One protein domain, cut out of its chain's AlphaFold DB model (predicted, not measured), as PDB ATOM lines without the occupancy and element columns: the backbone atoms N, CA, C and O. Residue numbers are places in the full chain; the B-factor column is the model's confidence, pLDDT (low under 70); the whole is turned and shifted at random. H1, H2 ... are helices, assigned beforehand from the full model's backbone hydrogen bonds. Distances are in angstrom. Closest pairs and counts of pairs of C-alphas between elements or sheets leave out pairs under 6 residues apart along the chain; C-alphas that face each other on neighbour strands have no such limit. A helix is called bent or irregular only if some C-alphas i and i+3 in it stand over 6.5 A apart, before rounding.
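What this domain is: This is residues 2 to 93 of the 95 residues of an uncharacterized protein of Acidimicrobiaceae bacterium (UniProt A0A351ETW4). Two helices, H4 and H1, cross at a slant in the middle of a loose, open model; beyond one end of the pair the short helices H2 and H3, with the loop that links H3 to H4, make a small head, and at the other end H5 turns off H4 at a corner as a separate arm. The last residues of the printed part, 87 to 93, stick out free. The printed part has 92 residues with five named helices, in the order H1, H2, H3, H4, H5, and no named strand; the class is all helix. It is loose, with a radius of gyration of the C-alphas of 15.9 A, and elongated, spanning 48 by 29 by 18 A.

How they stand to each other: H1, residues 2 to 16, and H2, residues 20 to 26, touch only at the corner by their tight link, about perpendicular at 77 degrees. Their closest C-alphas, those of Cys 14 and Gly 20, are 4.6 A apart, and H1 touches H2 with residues 11 to 15 alone. H2 touches H3, residues 35 to 41, at a steep tilt of 61 degrees, opposite ways; the closest C-alphas are those of Met 26 and Gly 35, 4.7 A apart. H1 and H3 are apart. H4, residues 53 to 71, touches H1 with its residues 59 to 67 alone, at a steep tilt of 50 degrees, opposite ways. The closest C-alphas there are those of His 10 and Thr 63, 4.8 A apart. H2 and H4 are close but not clearly touching, with the closest C-alphas, those of Thr 24 and Arg 56, at 6.0 A. H5, residues 76 to 91, touches no helix. It is close to H4 but not clearly touching, about perpendicular at 74 degrees, with the closest C-alphas, those of Phe 71 and Arg 79, 7.5 A apart. In H1, H2, H3 and H5 every O i to N i+4 pair is within hydrogen-bond range; in H4, 12 of 15 are.

Where its parts are: H1 begins at C-alpha 2, (137.418, 125.161, 101.325), and is 20.9 A from first to last C-alpha. H2 and H3, seven residues each, measure 10.3 A and 10.2 A. H4, the longest helix with 19 residues, begins at C-alpha 53, (156.129, 114.001, 88.938), and measures 28.0 A; it is neither bent nor irregular, but only just: C-alphas 67 and 70 are 6.1 A apart. H5 measures 23.1 A and ends at C-alpha 91, (125.359, 125.404, 92.808).

The domain as a whole: The two C-alphas farthest apart are those of Pro 47 and Ala 77, at 49.1 A. The printed part has no cut. The link from H3 to H4, with 11 residues, is long; that from H2 to H3 is short, and that from H4 to H5 is tight. The mean pLDDT of the printed part is 95.8, and no printed residue is under 70.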
ATOM      1  N   LEU A   2     136.795 126.492 101.521       91.38
ATOM      2  CA  LEU A   2     137.418 125.161 101.325       91.38
ATOM      3  C   LEU A   2     138.646 125.166 100.402       91.38
ATOM      4  O   LEU A   2     139.628 124.482 100.678       91.38
ATOM      5  N   ARG A   3     138.622 126.004  99.356       91.94
ATOM      6  CA  ARG A   3     139.789 126.267  98.502       91.94
ATOM      7  C   ARG A   3     140.998 126.748  99.313       91.94
ATOM      8  O   ARG A   3     142.088 126.229  99.111       91.94
ATOM      9  N   GLU A   4     140.802 127.703 100.224       94.00
ATOM     10  CA  GLU A   4     141.889 128.255 101.048       94.00
ATOM     11  C   GLU A   4     142.410 127.229 102.051       94.00
ATOM     12  O   GLU A   4     143.618 127.095 102.209       94.00
ATOM     13  N   LEU A   5     141.507 126.468 102.683       94.44
ATOM     14  CA  LEU A   5     141.877 125.395 103.609       94.44
ATOM     15  C   LEU A   5     142.804 124.383 102.921       94.44
ATOM     16  O   LEU A   5     143.899 124.110 103.412       94.44
ATOM     17  N   ARG A   6     142.394 123.870 101.753       96.31
ATOM     18  CA  ARG A   6     143.220 122.936 100.980       96.31
ATOM     19  C   ARG A   6     144.490 123.605 100.454       96.31
ATOM     20  O   ARG A   6     145.538 122.975 100.466       96.31
ATOM     21  N   GLY A   7     144.420 124.864 100.023       95.06
ATOM     22  CA  GLY A   7     145.576 125.621  99.539       95.06
ATOM     23  C   GLY A   7     146.669 125.779 100.599       95.06
ATOM     24  O   GLY A   7     147.834 125.509 100.319       95.06
ATOM     25  N   GLY A   8     146.298 126.132 101.832       95.69
ATOM     26  CA  GLY A   8     147.235 126.213 102.956       95.69
ATOM     27  C   GLY A   8     147.867 124.860 103.292       95.69
ATOM     28  O   GLY A   8     149.088 124.767 103.430       95.69
ATOM     29  N   ALA A   9     147.059 123.795 103.344       97.56
ATOM     30  CA  ALA A   9     147.554 122.433 103.543       97.56
ATOM     31  C   ALA A   9     148.506 121.992 102.416       97.56
ATOM     32  O   ALA A   9     149.534 121.373 102.682       97.56
ATOM     33  N   HIS A  10     148.194 122.356 101.172       97.62
ATOM     34  CA  HIS A  10     149.004 122.033 100.004       97.62
ATOM     35  C   HIS A  10     150.379 122.698 100.059       97.62
ATOM     36  O   HIS A  10     151.388 122.025  99.882       97.62
ATOM     37  N   LEU A  11     150.447 123.991 100.395       96.62
ATOM     38  CA  LEU A  11     151.726 124.690 100.553       96.62
ATOM     39  C   LEU A  11     152.600 124.039 101.635       96.62
ATOM     40  O   LEU A  11     153.793 123.828 101.415       96.62
ATOM     41  N   ALA A  12     152.011 123.665 102.774       97.12
ATOM     42  CA  ALA A  12     152.727 122.939 103.820       97.12
ATOM     43  C   ALA A  12     153.219 121.563 103.333       97.12
ATOM     44  O   ALA A  12     154.367 121.195 103.589       97.12
ATOM     45  N   ALA A  13     152.390 120.829 102.586       98.06
ATOM     46  CA  ALA A  13     152.744 119.537 102.005       98.06
ATOM     47  C   ALA A  13     153.892 119.638 100.988       98.06
ATOM     48  O   ALA A  13     154.794 118.801 101.017       98.06
ATOM     49  N   CYS A  14     153.920 120.682 100.150       97.94
ATOM     50  CA  CYS A  14     155.027 120.949  99.227       97.94
ATOM     51  C   CYS A  14     156.365 121.013  99.968       97.94
ATOM     52  O   CYS A  14     157.351 120.413  99.538       97.94
ATOM     53  N   HIS A  15     156.399 121.734 101.093       96.69
ATOM     54  CA  HIS A  15     157.594 121.842 101.924       96.69
ATOM     55  C   HIS A  15     157.923 120.529 102.639       96.69
ATOM     56  O   HIS A  15     159.076 120.106 102.621       96.69
ATOM     57  N   ALA A  16     156.927 119.859 103.222       95.81
ATOM     58  CA  ALA A  16     157.121 118.602 103.943       95.81
ATOM     59  C   ALA A  16     157.642 117.466 103.043       95.81
ATOM     60  O   ALA A  16     158.449 116.655 103.490       95.81
ATOM     61  N   ALA A  17     157.230 117.427 101.773       95.31
ATOM     62  CA  ALA A  17     157.720 116.463 100.787       95.31
ATOM     63  C   ALA A  17     159.127 116.789 100.244       95.31
ATOM     64  O   ALA A  17     159.666 116.017  99.454       95.31
ATOM     65  N   GLY A  18     159.703 117.940 100.610       94.81
ATOM     66  CA  GLY A  18     161.004 118.402 100.119       94.81
ATOM     67  C   GLY A  18     161.002 118.952  98.687       94.81
ATOM     68  O   GLY A  18     162.046 119.406  98.225       94.81
ATOM     69  N   LEU A  19     159.858 118.959  97.992       97.00
ATOM     70  CA  LEU A  19     159.746 119.473  96.622       97.00
ATOM     71  C   LEU A  19     159.711 121.011  96.600       97.00
ATOM     72  O   LEU A  19     160.314 121.660  95.749       97.00
ATOM     73  N   GLY A  20     159.016 121.608  97.567       97.00
ATOM     74  CA  GLY A  20     158.765 123.044  97.620       97.00
ATOM     75  C   GLY A  20     157.772 123.527  96.546       97.00
ATOM     76  O   GLY A  20     157.514 122.847  95.550       97.00
ATOM     77  N   PRO A  21     157.165 124.711  96.737       95.88
ATOM     78  CA  PRO A  21     156.062 125.179  95.894       95.88
ATOM     79  C   PRO A  21     156.470 125.473  94.441       95.88
ATOM     80  O   PRO A  21     155.702 125.178  93.528       95.88
ATOM     81  N   HIS A  22     157.687 125.981  94.202       97.00
ATOM     82  CA  HIS A  22     158.171 126.271  92.844       97.00
ATOM     83  C   HIS A  22     158.303 124.997  92.008       97.00
ATOM     84  O   HIS A  22     157.710 124.901  90.936       97.00
ATOM     85  N   ALA A  23     159.019 123.986  92.509       97.50
ATOM     86  CA  ALA A  23     159.160 122.725  91.788       97.50
ATOM     87  C   ALA A  23     157.823 121.975  91.687       97.50
ATOM     88  O   ALA A  23     157.584 121.308  90.689       97.50
ATOM     89  N   THR A  24     156.907 122.146  92.647       97.50
ATOM     90  CA  THR A  24     155.547 121.584  92.562       97.50
ATOM     91  C   THR A  24     154.781 122.125  91.348       97.50
ATOM     92  O   THR A  24     154.164 121.339  90.633       97.50
ATOM     93  N   ILE A  25     154.872 123.430  91.056       96.56
ATOM     94  CA  ILE A  25     154.292 124.028  89.836       96.56
ATOM     95  C   ILE A  25     154.948 123.478  88.572       96.56
ATOM     96  O   ILE A  25     154.267 123.208  87.587       96.56
ATOM     97  N   MET A  26     156.268 123.296  88.594       97.81
ATOM     98  CA  MET A  26     156.977 122.719  87.450       97.81
ATOM     99  C   MET A  26     156.612 121.245  87.221       97.81
ATOM    100  O   MET A  26     156.724 120.766  86.100       97.81
ATOM    101  N   SER A  27     156.166 120.542  88.265       97.19
ATOM    102  CA  SER A  27     155.922 119.092  88.265       97.19
ATOM    103  C   SER A  27     154.455 118.698  88.098       97.19
ATOM    104  O   SER A  27     154.135 117.515  88.170       97.19
ATOM    105  N   THR A  28     153.553 119.666  87.936       93.62
ATOM    106  CA  THR A  28     152.122 119.409  87.736       93.62
ATOM    107  C   THR A  28     151.799 119.263  86.247       93.62
ATOM    108  O   THR A  28     152.434 119.893  85.407       93.62
ATOM    109  N   ASP A  29     150.797 118.451  85.920       91.56
ATOM    110  CA  ASP A  29     150.303 118.193  84.558       91.56
ATOM    111  C   ASP A  29     149.093 119.069  84.174       91.56
ATOM    112  O   ASP A  29     148.470 118.867  83.131       91.56
ATOM    113  N   ASP A  30     148.763 120.064  85.005       91.75
ATOM    114  CA  ASP A  30     147.643 120.975  84.770       91.75
ATOM    115  C   ASP A  30     147.940 121.863  83.546       91.75
ATOM    116  O   ASP A  30     148.922 122.607  83.552       91.75
ATOM    117  N   PRO A  31     147.098 121.852  82.500       89.44
ATOM    118  CA  PRO A  31     147.380 122.573  81.260       89.44
ATOM    119  C   PRO A  31     147.343 124.104  81.408       89.44
ATOM    120  O   PRO A  31     147.783 124.814  80.507       89.44
ATOM    121  N   VAL A  32     146.802 124.625  82.513       89.56
ATOM    122  CA  VAL A  32     146.659 126.062  82.790       89.56
ATOM    123  C   VAL A  32     147.595 126.511  83.914       89.56
ATOM    124  O   VAL A  32     148.100 127.630  83.890       89.56
ATOM    125  N   ARG A  33     147.815 125.656  84.916       90.38
ATOM    126  CA  ARG A  33     148.497 125.987  86.178       90.38
ATOM    127  C   ARG A  33     149.841 125.274  86.340       90.38
ATOM    128  O   ARG A  33     150.228 124.946  87.461       90.38
ATOM    129  N   ALA A  34     150.544 125.040  85.236       93.69
ATOM    130  CA  ALA A  34     151.849 124.387  85.208       93.69
ATOM    131  C   ALA A  34     152.917 125.221  84.493       93.69
ATOM    132  O   ALA A  34     152.632 126.155  83.740       93.69
ATOM    133  N   GLY A  35     154.170 124.817  84.694       95.31
ATOM    134  CA  GLY A  35     155.301 125.277  83.896       95.31
ATOM    135  C   GLY A  35     155.769 126.701  84.201       95.31
ATOM    136  O   GLY A  35     155.338 127.349  85.157       95.31
ATOM    137  N   SER A  36     156.704 127.175  83.373       95.94
ATOM    138  CA  SER A  36     157.430 128.431  83.594       95.94
ATOM    139  C   SER A  36     156.513 129.647  83.624       95.94
ATOM    140  O   SER A  36     156.623 130.448  84.541       95.94
ATOM    141  N   ALA A  37     155.560 129.755  82.693       94.69
ATOM    142  CA  ALA A  37     154.641 130.894  82.632       94.69
ATOM    143  C   ALA A  37     153.836 131.061  83.933       94.69
ATOM    144  O   ALA A  37     153.678 132.172  84.438       94.69
ATOM    145  N   TRP A  38     153.368 129.953  84.515       96.06
ATOM    146  CA  TRP A  38     152.656 129.980  85.789       96.06
ATOM    147  C   TRP A  38     153.593 130.311  86.954       96.06
ATOM    148  O   TRP A  38     153.258 131.141  87.797       96.06
ATOM    149  N   ALA A  39     154.794 129.724  86.979       96.69
ATOM    150  CA  ALA A  39     155.797 130.019  87.999       96.69
ATOM    151  C   ALA A  39     156.236 131.500  87.982       96.69
ATOM    152  O   ALA A  39     156.345 132.136  89.031       96.69
ATOM    153  N   GLU A  40     156.432 132.075  86.800       96.62
ATOM    154  CA  GLU A  40     156.765 133.488  86.610       96.62
ATOM    155  C   GLU A  40     155.616 134.411  87.024       96.62
ATOM    156  O   GLU A  40     155.863 135.467  87.606       96.62
ATOM    157  N   GLY A  41     154.363 133.983  86.835       95.69
ATOM    158  CA  GLY A  41     153.186 134.669  87.378       95.69
ATOM    159  C   GLY A  41     153.205 134.801  88.907       95.69
ATOM    160  O   GLY A  41     152.680 135.773  89.447       95.69
ATOM    161  N   PHE A  42     153.870 133.877  89.608       93.69
ATOM    162  CA  PHE A  42     154.134 133.947  91.052       93.69
ATOM    163  C   PHE A  42     155.468 134.626  91.410       93.69
ATOM    164  O   PHE A  42     155.843 134.683  92.582       93.69
ATOM    165  N   GLY A  43     156.187 135.164  90.424       96.81
ATOM    166  CA  GLY A  43     157.428 135.912  90.611       96.81
ATOM    167  C   GLY A  43     158.701 135.064  90.660       96.81
ATOM    168  O   GLY A  43     159.785 135.625  90.850       96.81
ATOM    169  N   TRP A  44     158.621 133.743  90.464       96.69
ATOM    170  CA  TRP A  44     159.822 132.920  90.310       96.69
ATOM    171  C   TRP A  44     160.510 133.210  88.978       96.69
ATOM    172  O   TRP A  44     159.864 133.409  87.958       96.69
ATOM    173  N   ARG A  45     161.842 133.207  88.979       96.12
ATOM    174  CA  ARG A  45     162.653 133.448  87.778       96.12
ATOM    175  C   ARG A  45     163.397 132.183  87.370       96.12
ATOM    176  O   ARG A  45     163.587 131.281  88.185       96.12
ATOM    177  N   ALA A  46     163.817 132.134  86.112       94.88
ATOM    178  CA  ALA A  46     164.720 131.101  85.624       94.88
ATOM    179  C   ALA A  46     166.107 131.181  86.319       94.88
ATOM    180  O   ALA A  46     166.529 132.280  86.697       94.88
ATOM    181  N   PRO A  47     166.840 130.056  86.455       96.06
ATOM    182  CA  PRO A  47     166.463 128.711  86.015       96.06
ATOM    183  C   PRO A  47     165.387 128.085  86.914       96.06
ATOM    184  O   PRO A  47     165.423 128.219  88.135       96.06
ATOM    185  N   HIS A  48     164.419 127.401  86.302       97.38
ATOM    186  CA  HIS A  48     163.382 126.690  87.047       97.38
ATOM    187  C   HIS A  48     163.831 125.267  87.414       97.38
ATOM    188  O   HIS A  48     164.601 124.667  86.660       97.38
ATOM    189  N   PRO A  49     163.341 124.712  88.538       97.19
ATOM    190  CA  PRO A  49     163.582 123.323  88.904       97.19
ATOM    191  C   PRO A  49     163.141 122.355  87.804       97.19
ATOM    192  O   PRO A  49     162.113 122.564  87.156       97.19
ATOM    193  N   THR A  50     163.898 121.272  87.632       96.19
ATOM    194  CA  THR A  50     163.477 120.143  86.802       96.19
ATOM    195  C   THR A  50     162.198 119.529  87.386       96.19
ATOM    196  O   THR A  50     162.146 119.321  88.600       96.19
ATOM    197  N   PRO A  51     161.176 119.243  86.560       96.19
ATOM    198  CA  PRO A  51     159.965 118.563  87.012       96.19
ATOM    199  C   PRO A  51     160.258 117.203  87.661       96.19
ATOM    200  O   PRO A  51     161.035 116.414  87.128       96.19
ATOM    201  N   ASP A  52     159.580 116.917  88.769       97.12
ATOM    202  CA  ASP A  52     159.586 115.641  89.490       97.12
ATOM    203  C   ASP A  52     158.132 115.192  89.762       97.12
ATOM    204  O   ASP A  52     157.545 115.510  90.809       97.12
ATOM    205  N   PRO A  53     157.505 114.481  88.805       94.75
ATOM    206  CA  PRO A  53     156.129 114.001  88.938       94.75
ATOM    207  C   PRO A  53     155.932 113.013  90.099       94.75
ATOM    208  O   PRO A  53     154.853 112.956  90.684       94.75
ATOM    209  N   GLU A  54     156.959 112.255  90.486       94.38
ATOM    210  CA  GLU A  54     156.859 111.294  91.590       94.38
ATOM    211  C   GLU A  54     156.825 112.008  92.949       94.38
ATOM    212  O   GLU A  54     156.016 111.687  93.825       94.38
ATOM    213  N   ALA A  55     157.659 113.036  93.139       95.56
ATOM    214  CA  ALA A  55     157.553 113.918  94.299       95.56
ATOM    215  C   ALA A  55     156.216 114.669  94.327       95.56
ATOM    216  O   ALA A  55     155.643 114.864  95.402       95.56
ATOM    217  N   ARG A  56     155.680 115.047  93.162       96.44
ATOM    218  CA  ARG A  56     154.375 115.710  93.050       96.44
ATOM    219  C   ARG A  56     153.227 114.842  93.567       96.44
ATOM    220  O   ARG A  56     152.343 115.381  94.240       96.44
ATOM    221  N   VAL A  57     153.251 113.535  93.297       96.06
ATOM    222  CA  VAL A  57     152.272 112.573  93.837       96.06
ATOM    223  C   VAL A  57     152.334 112.554  95.365       96.06
ATOM    224  O   VAL A  57     151.309 112.733  96.020       96.06
ATOM    225  N   ARG A  58     153.538 112.475  95.946       96.88
ATOM    226  CA  ARG A  58     153.725 112.522  97.410       96.88
ATOM    227  C   ARG A  58     153.186 113.814  98.033       96.88
ATOM    228  O   ARG A  58     152.598 113.786  99.114       96.88
ATOM    229  N   VAL A  59     153.339 114.955  97.354       98.25
ATOM    230  CA  VAL A  59     152.733 116.227  97.788       98.25
ATOM    231  C   VAL A  59     151.203 116.127  97.837       98.25
ATOM    232  O   VAL A  59     150.602 116.598  98.804       98.25
ATOM    233  N   GLU A  60     150.552 115.517  96.843       97.12
ATOM    234  CA  GLU A  60     149.088 115.337  96.852       97.12
ATOM    235  C   GLU A  60     148.600 114.428  97.978       97.12
ATOM    236  O   GLU A  60     147.592 114.730  98.627       97.12
ATOM    237  N   GLU A  61     149.324 113.345  98.246       97.56
ATOM    238  CA  GLU A  61     149.019 112.428  99.344       97.56
ATOM    239  C   GLU A  61     149.079 113.159 100.690       97.56
ATOM    240  O   GLU A  61     148.111 113.149 101.455       97.56
ATOM    241  N   LEU A  62     150.169 113.891 100.950       98.00
ATOM    242  CA  LEU A  62     150.320 114.689 102.170       98.00
ATOM    243  C   LEU A  62     149.282 115.813 102.264       98.00
ATOM    244  O   LEU A  62     148.759 116.071 103.347       98.00
ATOM    245  N   THR A  63     148.938 116.453 101.142       98.12
ATOM    246  CA  THR A  63     147.879 117.474 101.094       98.12
ATOM    247  C   THR A  63     146.538 116.882 101.514       98.12
ATOM    248  O   THR A  63     145.801 117.489 102.297       98.12
ATOM    249  N   THR A  64     146.218 115.692 101.005       97.38
ATOM    250  CA  THR A  64     144.985 114.967 101.321       97.38
ATOM    251  C   THR A  64     144.933 114.600 102.798       97.38
ATOM    252  O   THR A  64     143.959 114.943 103.466       97.38
ATOM    253  N   ILE A  65     146.003 114.008 103.334       96.75
ATOM    254  CA  ILE A  65     146.110 113.650 104.756       96.75
ATOM    255  C   ILE A  65     145.965 114.891 105.645       96.75
ATOM    256  O   ILE A  65     145.195 114.885 106.602       96.75
ATOM    257  N   ALA A  66     146.673 115.977 105.324       96.81
ATOM    258  CA  ALA A  66     146.631 117.207 106.110       96.81
ATOM    259  C   ALA A  66     145.239 117.860 106.098       96.81
ATOM    260  O   ALA A  66     144.778 118.339 107.130       96.81
ATOM    261  N   THR A  67     144.555 117.844 104.950       96.69
ATOM    262  CA  THR A  67     143.204 118.413 104.809       96.69
ATOM    263  C   THR A  67     142.148 117.557 105.515       96.69
ATOM    264  O   THR A  67     141.213 118.102 106.098       96.69
ATOM    265  N   ALA A  68     142.292 116.227 105.489       94.50
ATOM    266  CA  ALA A  68     141.324 115.292 106.066       94.50
ATOM    267  C   ALA A  68     141.126 115.485 107.578       94.50
ATOM    268  O   ALA A  68     140.013 115.298 108.070       94.50
ATOM    269  N   ARG A  69     142.165 115.935 108.293       93.31
ATOM    270  CA  ARG A  69     142.137 116.179 109.746       93.31
ATOM    271  C   ARG A  69     141.028 117.124 110.191       93.31
ATOM    272  O   ARG A  69     140.425 116.911 111.235       93.31
ATOM    273  N   SER A  70     140.709 118.134 109.385       93.88
ATOM    274  CA  SER A  70     139.632 119.084 109.698       93.88
ATOM    275  C   SER A  70     138.246 118.437 109.735       93.88
ATOM    276  O   SER A  70     137.316 119.020 110.283       93.88
ATOM    277  N   PHE A  71     138.105 117.249 109.149       94.94
ATOM    278  CA  PHE A  71     136.850 116.510 109.051       94.94
ATOM    279  C   PHE A  71     136.863 115.227 109.887       94.94
ATOM    280  O   PHE A  71     135.859 114.527 109.911       94.94
ATOM    281  N   GLU A  72     137.970 114.909 110.571       96.00
ATOM    282  CA  GLU A  72     138.082 113.748 111.465       96.00
ATOM    283  C   GLU A  72     136.975 113.658 112.525       96.00
ATOM    284  O   GLU A  72     136.461 112.554 112.698       96.00
ATOM    285  N   PRO A  73     136.548 114.766 113.165       97.25
ATOM    286  CA  PRO A  73     135.488 114.728 114.173       97.25
ATOM    287  C   PRO A  73     134.092 114.383 113.643       97.25
ATOM    288  O   PRO A  73     133.208 114.140 114.455       97.25
ATOM    289  N   LEU A  74     133.877 114.414 112.322       97.75
ATOM    290  CA  LEU A  74     132.575 114.131 111.722       97.75
ATOM    291  C   LEU A  74     132.346 112.625 111.600       97.75
ATOM    292  O   LEU A  74     133.186 111.899 111.045       97.75
ATOM    293  N   GLU A  75     131.163 112.188 112.013       98.12
ATOM    294  CA  GLU A  75     130.658 110.842 111.769       98.12
ATOM    295  C   GLU A  75     130.425 110.600 110.266       98.12
ATOM    296  O   GLU A  75     130.252 111.548 109.490       98.12
ATOM    297  N   PRO A  76     130.378 109.337 109.799       97.50
ATOM    298  CA  PRO A  76     130.190 109.037 108.379       97.50
ATOM    299  C   PRO A  76     128.948 109.691 107.754       97.50
ATOM    300  O   PRO A  76     129.022 110.173 106.625       97.50
ATOM    301  N   ALA A  77     127.832 109.746 108.491       98.00
ATOM    302  CA  ALA A  77     126.612 110.418 108.042       98.00
ATOM    303  C   ALA A  77     126.810 111.940 107.927       98.00
ATOM    304  O   ALA A  77     126.472 112.526 106.906       98.00
ATOM    305  N   GLU A  78     127.462 112.564 108.911       98.38
ATOM    306  CA  GLU A  78     127.743 114.004 108.900       98.38
ATOM    307  C   GLU A  78     128.702 114.397 107.768       98.38
ATOM    308  O   GLU A  78     128.586 115.477 107.191       98.38
ATOM    309  N   ARG A  79     129.644 113.515 107.403       97.31
ATOM    310  CA  ARG A  79     130.513 113.721 106.234       97.31
ATOM    311  C   ARG A  79     129.733 113.678 104.927       97.31
ATOM    312  O   ARG A  79     130.023 114.480 104.042       97.31
ATOM    313  N   ALA A  80     128.782 112.754 104.798       97.62
ATOM    314  CA  ALA A  80     127.913 112.687 103.627       97.62
ATOM    315  C   ALA A  80     127.059 113.957 103.521       97.62
ATOM    316  O   ALA A  80     127.085 114.624 102.487       97.62
ATOM    317  N   ASP A  81     126.422 114.361 104.620       98.19
ATOM    318  CA  ASP A  81     125.623 115.587 104.685       98.19
ATOM    319  C   ASP A  81     126.464 116.830 104.358       98.19
ATOM    320  O   ASP A  81     126.036 117.706 103.606       98.19
ATOM    321  N   PHE A  82     127.700 116.901 104.859       96.69
ATOM    322  CA  PHE A  82     128.624 117.984 104.532       96.69
ATOM    323  C   PHE A  82     128.917 118.070 103.027       96.69
ATOM    324  O   PHE A  82     128.937 119.170 102.471       96.69
ATOM    325  N   VAL A  83     129.130 116.935 102.352       96.19
ATOM    326  CA  VAL A  83     129.360 116.905 100.899       96.19
ATOM    327  C   VAL A  83     128.143 117.444 100.145       96.19
ATOM    328  O   VAL A  83     128.316 118.296  99.270       96.19
ATOM    329  N   GLU A  84     126.935 117.024 100.521       97.88
ATOM    330  CA  GLU A  84     125.688 117.506  99.913       97.88
ATOM    331  C   GLU A  84     125.503 119.016 100.115       97.88
ATOM    332  O   GLU A  84     125.225 119.753  99.166       97.88
ATOM    333  N   LEU A  85     125.750 119.517 101.329       97.00
ATOM    334  CA  LEU A  85     125.656 120.946 101.636       97.00
ATOM    335  C   LEU A  85     126.670 121.778 100.844       97.00
ATOM    336  O   LEU A  85     126.334 122.852 100.345       97.00
ATOM    337  N   VAL A  86     127.905 121.296 100.693       95.19
ATOM    338  CA  VAL A  86     128.931 121.972  99.885       95.19
ATOM    339  C   VAL A  86     128.552 121.977  98.405       95.19
ATOM    340  O   VAL A  86     128.755 122.992  97.731       95.19
ATOM    341  N   ALA A  87     127.997 120.878  97.892       95.25
ATOM    342  CA  ALA A  87     127.528 120.792  96.512       95.25
ATOM    343  C   ALA A  87     126.373 121.771  96.251       95.25
ATOM    344  O   ALA A  87     126.441 122.549  95.296       95.25
ATOM    345  N   ALA A  88     125.375 121.803  97.138       96.12
ATOM    346  CA  ALA A  88     124.255 122.737  97.066       96.12
ATOM    347  C   ALA A  88     124.724 124.199  97.144       96.12
ATOM    348  O   ALA A  88     124.353 125.017  96.305       96.12
ATOM    349  N   ALA A  89     125.612 124.523  98.090       94.50
ATOM    350  CA  ALA A  89     126.163 125.869  98.226       94.50
ATOM    351  C   ALA A  89     126.945 126.308  96.980       94.50
ATOM    352  O   ALA A  89     126.844 127.459  96.563       94.50
ATOM    353  N   ARG A  90     127.718 125.402  96.365       93.31
ATOM    354  CA  ARG A  90     128.425 125.685  95.110       93.31
ATOM    355  C   ARG A  90     127.449 125.962  93.969       93.31
ATOM    356  O   ARG A  90     127.721 126.877  93.200       93.31
ATOM    357  N   ALA A  91     126.354 125.207  93.861       95.06
ATOM    358  CA  ALA A  91     125.359 125.404  92.808       95.06
ATOM    359  C   ALA A  91     124.786 126.830  92.834       95.06
ATOM    360  O   ALA A  91     124.774 127.486  91.797       95.06
ATOM    361  N   CYS A  92     124.470 127.356  94.023       94.44
ATOM    362  CA  CYS A  92     123.971 128.724  94.208       94.44
ATOM    363  C   CYS A  92     124.969 129.846  93.856       94.44
ATOM    364  O   CYS A  92     124.579 131.007  93.851       94.44
ATOM    365  N   LEU A  93     126.254 129.539  93.639       87.38
ATOM    366  CA  LEU A  93     127.279 130.518  93.243       87.38
ATOM    367  C   LEU A  93     127.533 130.539  91.729       87.38
ATOM    368  O   LEU A  93     128.303 131.371  91.253       87.38
TER     369      LEU A  93